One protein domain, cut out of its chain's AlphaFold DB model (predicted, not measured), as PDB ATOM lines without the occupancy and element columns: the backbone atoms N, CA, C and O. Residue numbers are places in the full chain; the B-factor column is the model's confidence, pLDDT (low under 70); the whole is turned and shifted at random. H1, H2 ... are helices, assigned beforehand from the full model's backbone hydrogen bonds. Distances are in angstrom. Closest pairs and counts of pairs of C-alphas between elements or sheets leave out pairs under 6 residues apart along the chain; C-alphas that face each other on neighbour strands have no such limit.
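This is residues 55 to 77 and 88 to 127 of the 131 residues of the protein "Nitroreductase" of Caballeronia insecticola (UniProt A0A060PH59). Three helices are strung out loosely along one long axis: the longest, H1, packs side by side on the last residues of H3, and H2 stands crosswise at the far side of H3, away from H1. Residues 88 to 97, of which 91 to 97 belong to H2, stick out free. The printed part has 63 residues with three named helices, in the order H1, H2, H3, and no named strand; its class is all helix. It is loose, with a radius of gyration of the C-alphas of 14.3 A, and elongated, spanning 40 by 25 by 22 A.

Find C-alpha 57 at (56.759, 45.284, -7.749); from there H1, residues 57 to 72, runs 23.0 A to C-alpha 72 at (42.983, 28.228, -14.769). H3, residues 112 to 124, covers 19.8 A and ends at C-alpha 124, at (46.574, 40.762, -12.885). H2, residues 91 to 104, measures 20.0 A.

Start at H1, which touches H3 at a shallow tilt of 22 degrees, opposite ways. Look at the C-alphas of Ser 64 and Asp 124, their closest, 5.0 A apart; H3 touches H1 with residues 120 to 124 alone. Then go to Tyr 102 and Arg 115, whose C-alphas, 7.3 A apart, are the closest of H2 and H3. These two helices are close but not clearly touching, about perpendicular at 86 degrees. H1 and H2 are apart. In H1 and H2 every O i to N i+4 pair is within hydrogen-bond range; in H3, 6 of 9 are.

The C-alphas farthest apart, of Ser 58 and Gly 88, are 42.9 A from each other. Residues 78 to 87 are not printed, and C-alphas 77 and 88 stand 25.2 A apart across this cut, which falls in the link from H1 to H2. The link from H2 to H3, 7 residues, is short. Mean pLDDT of the printed part is 91.8; look for values under 70 at residues 126 to 127.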
ATOM      1  N   LEU A  55      50.471  46.025  -2.246       92.88
ATOM      2  CA  LEU A  55      51.458  45.200  -2.933       92.88
ATOM      3  C   LEU A  55      51.965  45.933  -4.175       92.88
ATOM      4  O   LEU A  55      51.182  46.385  -5.009       92.88
ATOM      5  N   GLY A  56      53.286  46.006  -4.314       90.00
ATOM      6  CA  GLY A  56      53.966  46.567  -5.478       90.00
ATOM      7  C   GLY A  56      55.036  45.620  -6.014       90.00
ATOM      8  O   GLY A  56      55.329  44.583  -5.412       90.00
ATOM      9  N   GLY A  57      55.614  45.981  -7.161       88.62
ATOM     10  CA  GLY A  57      56.759  45.284  -7.749       88.62
ATOM     11  C   GLY A  57      56.573  43.768  -7.883       88.62
ATOM     12  O   GLY A  57      55.514  43.280  -8.286       88.62
ATOM     13  N   SER A  58      57.621  43.020  -7.532       91.38
ATOM     14  CA  SER A  58      57.681  41.563  -7.691       91.38
ATOM     15  C   SER A  58      56.653  40.811  -6.845       91.38
ATOM     16  O   SER A  58      56.112  39.810  -7.309       91.38
ATOM     17  N   ILE A  59      56.329  41.296  -5.645       94.12
ATOM     18  CA  ILE A  59      55.367  40.637  -4.751       94.12
ATOM     19  C   ILE A  59      53.955  40.673  -5.349       94.12
ATOM     20  O   ILE A  59      53.262  39.654  -5.350       94.12
ATOM     21  N   LYS A  60      53.547  41.808  -5.934       93.25
ATOM     22  CA  LYS A  60      52.286  41.893  -6.689       93.25
ATOM     23  C   LYS A  60      52.272  40.883  -7.841       93.25
ATOM     24  O   LYS A  60      51.281  40.185  -8.026       93.25
ATOM     25  N   GLY A  61      53.378  40.779  -8.583       92.94
ATOM     26  CA  GLY A  61      53.519  39.824  -9.687       92.94
ATOM     27  C   GLY A  61      53.394  38.363  -9.244       92.94
ATOM     28  O   GLY A  61      52.697  37.582  -9.884       92.94
ATOM     29  N   GLN A  62      54.001  37.998  -8.111       95.88
ATOM     30  CA  GLN A  62      53.885  36.651  -7.540       95.88
ATOM     31  C   GLN A  62      52.442  36.320  -7.140       95.88
ATOM     32  O   GLN A  62      51.961  35.225  -7.439       95.88
ATOM     33  N   LEU A  63      51.738  37.267  -6.508       95.44
ATOM     34  CA  LEU A  63      50.325  37.100  -6.162       95.44
ATOM     35  C   LEU A  63      49.455  36.962  -7.420       95.44
ATOM     36  O   LEU A  63      48.643  36.041  -7.490       95.44
ATOM     37  N   SER A  64      49.662  37.828  -8.416       94.69
ATOM     38  CA  SER A  64      48.966  37.776  -9.710       94.69
ATOM     39  C   SER A  64      49.129  36.404 -10.373       94.69
ATOM     40  O   SER A  64      48.140  35.730 -10.664       94.69
ATOM     41  N   ALA A  65      50.366  35.909 -10.489       94.62
ATOM     42  CA  ALA A  65      50.649  34.600 -11.074       94.62
ATOM     43  C   ALA A  65      50.008  33.441 -10.288       94.62
ATOM     44  O   ALA A  65      49.506  32.481 -10.877       94.62
ATOM     45  N   ALA A  66      50.005  33.512  -8.953       95.50
ATOM     46  CA  ALA A  66      49.374  32.497  -8.115       95.50
ATOM     47  C   ALA A  66      47.849  32.453  -8.305       95.50
ATOM     48  O   ALA A  66      47.289  31.364  -8.448       95.50
ATOM     49  N   LEU A  67      47.196  33.617  -8.351       94.12
ATOM     50  CA  LEU A  67      45.751  33.735  -8.552       94.12
ATOM     51  C   LEU A  67      45.334  33.331  -9.970       94.12
ATOM     52  O   LEU A  67      44.386  32.565 -10.128       94.12
ATOM     53  N   ALA A  68      46.075  33.764 -10.993       93.44
ATOM     54  CA  ALA A  68      45.821  33.385 -12.381       93.44
ATOM     55  C   ALA A  68      45.902  31.864 -12.578       93.44
ATOM     56  O   ALA A  68      45.026  31.266 -13.200       93.44
ATOM     57  N   ARG A  69      46.915  31.217 -11.988       94.81
ATOM     58  CA  ARG A  69      47.037  29.754 -11.997       94.81
ATOM     59  C   ARG A  69      45.869  29.078 -11.279       94.81
ATOM     60  O   ARG A  69      45.307  28.133 -11.817       94.81
ATOM     61  N   ALA A  70      45.473  29.570 -10.104       94.25
ATOM     62  CA  ALA A  70      44.334  29.017  -9.373       94.25
ATOM     63  C   ALA A  70      43.011  29.131 -10.155       94.25
ATOM     64  O   ALA A  70      42.187  28.229 -10.058       94.25
ATOM     65  N   HIS A  71      42.826  30.198 -10.940       92.88
ATOM     66  CA  HIS A  71      41.681  30.368 -11.845       92.88
ATOM     67  C   HIS A  71      41.696  29.373 -13.006       92.88
ATOM     68  O   HIS A  71      40.682  28.754 -13.300       92.88
ATOM     69  N   VAL A  72      42.848  29.188 -13.658       93.69
ATOM     70  CA  VAL A  72      42.983  28.228 -14.769       93.69
ATOM     71  C   VAL A  72      42.775  26.786 -14.298       93.69
ATOM     72  O   VAL A  72      42.185  25.988 -15.017       93.69
ATOM     73  N   GLU A  73      43.245  26.464 -13.094       94.88
ATOM     74  CA  GLU A  73      43.131  25.133 -12.488       94.88
ATOM     75  C   GLU A  73      41.804  24.919 -11.730       94.88
ATOM     76  O   GLU A  73      41.630  23.864 -11.127       94.88
ATOM     77  N   ASP A  74      40.899  25.909 -11.722       91.62
ATOM     78  CA  ASP A  74      39.617  25.899 -10.991       91.62
ATOM     79  C   ASP A  74      39.758  25.499  -9.502       91.62
ATOM     80  O   ASP A  74      38.957  24.768  -8.924       91.62
ATOM     81  N   ARG A  75      40.832  25.968  -8.851       92.12
ATOM     82  CA  ARG A  75      41.173  25.637  -7.450       92.12
ATOM     83  C   ARG A  75      40.642  26.639  -6.427       92.12
ATOM     84  O   ARG A  75      41.145  26.690  -5.302       92.12
ATOM     85  N   HIS A  76      39.673  27.466  -6.798       83.44
ATOM     86  CA  HIS A  76      39.076  28.445  -5.896       83.44
ATOM     87  C   HIS A  76      37.622  28.078  -5.573       83.44
ATOM     88  O   HIS A  76      36.924  27.512  -6.412       83.44
ATOM     89  N   PRO A  77      37.115  28.417  -4.375       82.75
ATOM     90  CA  PRO A  77      35.689  28.286  -4.109       82.75
ATOM     91  C   PRO A  77      34.881  29.175  -5.072       82.75
ATOM     92  O   PRO A  77      35.395  30.199  -5.543       82.75
ATOM     93  N   GLY A  88      15.364  41.481  -7.881       89.75
ATOM     94  CA  GLY A  88      14.825  41.527  -9.247       89.75
ATOM     95  C   GLY A  88      15.193  42.797 -10.027       89.75
ATOM     96  O   GLY A  88      15.532  42.727 -11.202       89.75
ATOM     97  N   ALA A  89      15.252  43.957  -9.362       92.31
ATOM     98  CA  ALA A  89      15.667  45.218  -9.987       92.31
ATOM     99  C   ALA A  89      17.160  45.275 -10.386       92.31
ATOM    100  O   ALA A  89      17.560  46.126 -11.183       92.31
ATOM    101  N   CYS A  90      18.001  44.406  -9.820       93.19
ATOM    102  CA  CYS A  90      19.432  44.331 -10.107       93.19
ATOM    103  C   CYS A  90      19.750  43.387 -11.268       93.19
ATOM    104  O   CYS A  90      20.753  43.604 -11.946       93.19
ATOM    105  N   GLN A  91      18.908  42.382 -11.525       92.31
ATOM    106  CA  GLN A  91      19.168  41.382 -12.559       92.31
ATOM    107  C   GLN A  91      19.311  41.998 -13.968       92.31
ATOM    108  O   GLN A  91      20.368  41.803 -14.570       92.31
ATOM    109  N   PRO A  92      18.386  42.851 -14.463       95.06
ATOM    110  CA  PRO A  92      18.545  43.482 -15.777       95.06
ATOM    111  C   PRO A  92      19.809  44.345 -15.892       95.06
ATOM    112  O   PRO A  92      20.413  44.446 -16.955       95.06
ATOM    113  N   ARG A  93      20.245  44.961 -14.783       94.94
ATOM    114  CA  ARG A  93      21.459  45.793 -14.747       94.94
ATOM    115  C   ARG A  93      22.723  44.942 -14.844       94.94
ATOM    116  O   ARG A  93      23.680  45.343 -15.499       94.94
ATOM    117  N   GLN A  94      22.734  43.780 -14.192       92.75
ATOM    118  CA  GLN A  94      23.843  42.834 -14.284       92.75
ATOM    119  C   GLN A  94      23.951  42.252 -15.702       92.75
ATOM    120  O   GLN A  94      25.053  42.149 -16.241       92.75
ATOM    121  N   GLU A  95      22.813  41.925 -16.318       92.81
ATOM    122  CA  GLU A  95      22.742  41.433 -17.695       92.81
ATOM    123  C   GLU A  95      23.214  42.491 -18.710       92.81
ATOM    124  O   GLU A  95      24.070  42.185 -19.543       92.81
ATOM    125  N   ASP A  96      22.740  43.741 -18.600       95.88
ATOM    126  CA  ASP A  96      23.188  44.870 -19.437       95.88
ATOM    127  C   ASP A  96      24.693  45.130 -19.278       95.88
ATOM    128  O   ASP A  96      25.412  45.253 -20.274       95.88
ATOM    129  N   PHE A  97      25.204  45.121 -18.041       94.06
ATOM    130  CA  PHE A  97      26.640  45.239 -17.793       94.06
ATOM    131  C   PHE A  97      27.427  44.129 -18.498       94.06
ATOM    132  O   PHE A  97      28.404  44.421 -19.188       94.06
ATOM    133  N   GLY A  98      27.003  42.869 -18.357       93.06
ATOM    134  CA  GLY A  98      27.660  41.734 -19.002       93.06
ATOM    135  C   GLY A  98      27.666  41.865 -20.525       93.06
ATOM    136  O   GLY A  98      28.710  41.674 -21.151       93.06
ATOM    137  N   ALA A  99      26.533  42.241 -21.122       95.12
ATOM    138  CA  ALA A  99      26.417  42.448 -22.563       95.12
ATOM    139  C   ALA A  99      27.371  43.544 -23.066       95.12
ATOM    140  O   ALA A  99      28.124  43.316 -24.010       95.12
ATOM    141  N   ARG A 100      27.404  44.704 -22.398       95.94
ATOM    142  CA  ARG A 100      28.292  45.817 -22.769       95.94
ATOM    143  C   ARG A 100      29.760  45.477 -22.569       95.94
ATOM    144  O   ARG A 100      30.575  45.765 -23.439       95.94
ATOM    145  N   TYR A 101      30.102  44.874 -21.431       94.38
ATOM    146  CA  TYR A 101      31.483  44.555 -21.091       94.38
ATOM    147  C   TYR A 101      32.078  43.529 -22.056       94.38
ATOM    148  O   TYR A 101      33.114  43.793 -22.660       94.38
ATOM    149  N   TYR A 102      31.415  42.385 -22.242       94.94
ATOM    150  CA  TYR A 102      31.913  41.354 -23.152       94.94
ATOM    151  C   TYR A 102      31.805  41.783 -24.617       94.94
ATOM    152  O   TYR A 102      32.726  41.518 -25.386       94.94
ATOM    153  N   GLY A 103      30.753  42.525 -24.987       95.25
ATOM    154  CA  GLY A 103      30.607  43.093 -26.327       95.25
ATOM    155  C   GLY A 103      31.752  44.037 -26.698       95.25
ATOM    156  O   GLY A 103      32.317  43.908 -27.779       95.25
ATOM    157  N   ALA A 104      32.178  44.912 -25.782       94.00
ATOM    158  CA  ALA A 104      33.331  45.795 -25.993       94.00
ATOM    159  C   ALA A 104      34.666  45.040 -26.149       94.00
ATOM    160  O   ALA A 104      35.613  45.579 -26.713       94.00
ATOM    161  N   LEU A 105      34.745  43.799 -25.661       93.62
ATOM    162  CA  LEU A 105      35.899  42.913 -25.830       93.62
ATOM    163  C   LEU A 105      35.793  42.014 -27.074       93.62
ATOM    164  O   LEU A 105      36.679  41.190 -27.287       93.62
ATOM    165  N   GLY A 106      34.714  42.122 -27.859       96.38
ATOM    166  CA  GLY A 106      34.442  41.226 -28.987       96.38
ATOM    167  C   GLY A 106      34.120  39.788 -28.566       96.38
ATOM    168  O   GLY A 106      34.274  38.865 -29.360       96.38
ATOM    169  N   ILE A 107      33.703  39.576 -27.314       97.06
ATOM    170  CA  ILE A 107      33.442  38.249 -26.752       97.06
ATOM    171  C   ILE A 107      31.951  37.939 -26.856       97.06
ATOM    172  O   ILE A 107      31.110  38.598 -26.238       97.06
ATOM    173  N   ASN A 108      31.636  36.895 -27.616       95.00
ATOM    174  CA  ASN A 108      30.281  36.389 -27.768       95.00
ATOM    175  C   ASN A 108      29.721  35.853 -26.423       95.00
ATOM    176  O   ASN A 108      30.467  35.455 -25.522       95.00
ATOM    177  N   LYS A 109      28.391  35.892 -26.249       91.44
ATOM    178  CA  LYS A 109      27.745  35.527 -24.982       91.44
ATOM    179  C   LYS A 109      27.866  34.038 -24.652       91.44
ATOM    180  O   LYS A 109      27.990  33.685 -23.478       91.44
ATOM    181  N   GLU A 110      27.846  33.207 -25.678       95.44
ATOM    182  CA  GLU A 110      27.915  31.756 -25.624       95.44
ATOM    183  C   GLU A 110      29.365  31.245 -25.483       95.44
ATOM    184  O   GLU A 110      29.573  30.108 -25.059       95.44
ATOM    185  N   ASP A 111      30.382  32.081 -25.744       96.44
ATOM    186  CA  ASP A 111      31.800  31.723 -25.573       96.44
ATOM    187  C   ASP A 111      32.235  31.780 -24.097       96.44
ATOM    188  O   ASP A 111      32.876  32.723 -23.612       96.44
ATOM    189  N   ALA A 112      31.880  30.729 -23.360       93.50
ATOM    190  CA  ALA A 112      32.241  30.563 -21.957       93.50
ATOM    191  C   ALA A 112      33.765  30.592 -21.727       93.50
ATOM    192  O   ALA A 112      34.226  31.128 -20.716       93.50
ATOM    193  N   ALA A 113      34.560  30.075 -22.668       94.75
ATOM    194  CA  ALA A 113      36.012  30.014 -22.537       94.75
ATOM    195  C   ALA A 113      36.652  31.406 -22.665       94.75
ATOM    196  O   ALA A 113      37.497  31.776 -21.846       94.75
ATOM    197  N   ALA A 114      36.238  32.217 -23.644       95.12
ATOM    198  CA  ALA A 114      36.700  33.598 -23.778       95.12
ATOM    199  C   ALA A 114      36.262  34.468 -22.601       95.12
ATOM    200  O   ALA A 114      37.053  35.278 -22.112       95.12
ATOM    201  N   ARG A 115      35.041  34.267 -22.094       93.31
ATOM    202  CA  ARG A 115      34.564  34.930 -20.874       93.31
ATOM    203  C   ARG A 115      35.395  34.544 -19.657       93.31
ATOM    204  O   ARG A 115      35.799  35.431 -18.914       93.31
ATOM    205  N   SER A 116      35.733  33.263 -19.499       92.19
ATOM    206  CA  SER A 116      36.634  32.806 -18.434       92.19
ATOM    207  C   SER A 116      38.023  33.446 -18.546       92.19
ATOM    208  O   SER A 116      38.524  33.984 -17.559       92.19
ATOM    209  N   ARG A 117      38.614  33.507 -19.751       92.88
ATOM    210  CA  ARG A 117      39.886  34.221 -19.981       92.88
ATOM    211  C   ARG A 117      39.784  35.713 -19.655       92.88
ATOM    212  O   ARG A 117      40.712  36.286 -19.095       92.88
ATOM    213  N   ALA A 118      38.668  36.362 -19.991       92.56
ATOM    214  CA  ALA A 118      38.430  37.763 -19.653       92.56
ATOM    215  C   ALA A 118      38.282  37.989 -18.142       92.56
ATOM    216  O   ALA A 118      38.840  38.955 -17.629       92.56
ATOM    217  N   SER A 119      37.596  37.095 -17.430       89.75
ATOM    218  CA  SER A 119      37.515  37.114 -15.965       89.75
ATOM    219  C   SER A 119      38.878  36.892 -15.314       89.75
ATOM    220  O   SER A 119      39.204  37.579 -14.349       89.75
ATOM    221  N   GLY A 120      39.705  36.009 -15.882       91.12
ATOM    222  CA  GLY A 120      41.065  35.748 -15.409       91.12
ATOM    223  C   GLY A 120      41.966  36.990 -15.400       91.12
ATOM    224  O   GLY A 120      42.838  37.105 -14.545       91.12
ATOM    225  N   ARG A 121      41.709  37.977 -16.274       90.69
ATOM    226  CA  ARG A 121      42.448  39.256 -16.283       90.69
ATOM    227  C   ARG A 121      42.261  40.077 -15.005       90.69
ATOM    228  O   ARG A 121      43.096  40.924 -14.712       90.69
ATOM    229  N   ASN A 122      41.210  39.827 -14.218       90.69
ATOM    230  CA  ASN A 122      41.017  40.507 -12.934       90.69
ATOM    231  C   ASN A 122      42.154  40.214 -11.941       90.69
ATOM    232  O   ASN A 122      42.429  41.043 -11.078       90.69
ATOM    233  N   PHE A 123      42.815  39.059 -12.067       91.94
ATOM    234  CA  PHE A 123      43.883  38.642 -11.158       91.94
ATOM    235  C   PHE A 123      45.227  39.311 -11.440       91.94
ATOM    236  O   PHE A 123      46.140  39.177 -10.633       91.94
ATOM    237  N   ASP A 124      45.340  40.059 -12.539       88.19
ATOM    238  CA  ASP A 124      46.574  40.762 -12.885       88.19
ATOM    239  C   ASP A 124      46.712  42.118 -12.163       88.19
ATOM    240  O   ASP A 124      47.808  42.659 -12.019       88.19
ATOM    241  N   PHE A 125      45.609  42.680 -11.642       85.12
ATOM    242  CA  PHE A 125      45.558  43.992 -10.953       85.12
ATOM    243  C   PHE A 125      46.193  45.159 -11.738       85.12
ATOM    244  O   PHE A 125      46.472  46.232 -11.207       85.12
ATOM    245  N   SER A 126      46.500  44.933 -13.001       63.91
ATOM    246  CA  SER A 126      47.259  45.753 -13.932       63.91
ATOM    247  C   SER A 126      46.993  45.117 -15.279       63.91
ATOM    248  O   SER A 126      46.710  43.929 -15.348       63.91
ATOM    249  N   VAL A 127      46.971  45.889 -16.349       48.44
ATOM    250  CA  VAL A 127      46.608  45.316 -17.640       48.44
ATOM    251  C   VAL A 127      47.615  45.882 -18.608       48.44
ATOM    252  O   VAL A 127      47.642  47.085 -18.847       48.44
TER     253      VAL A 127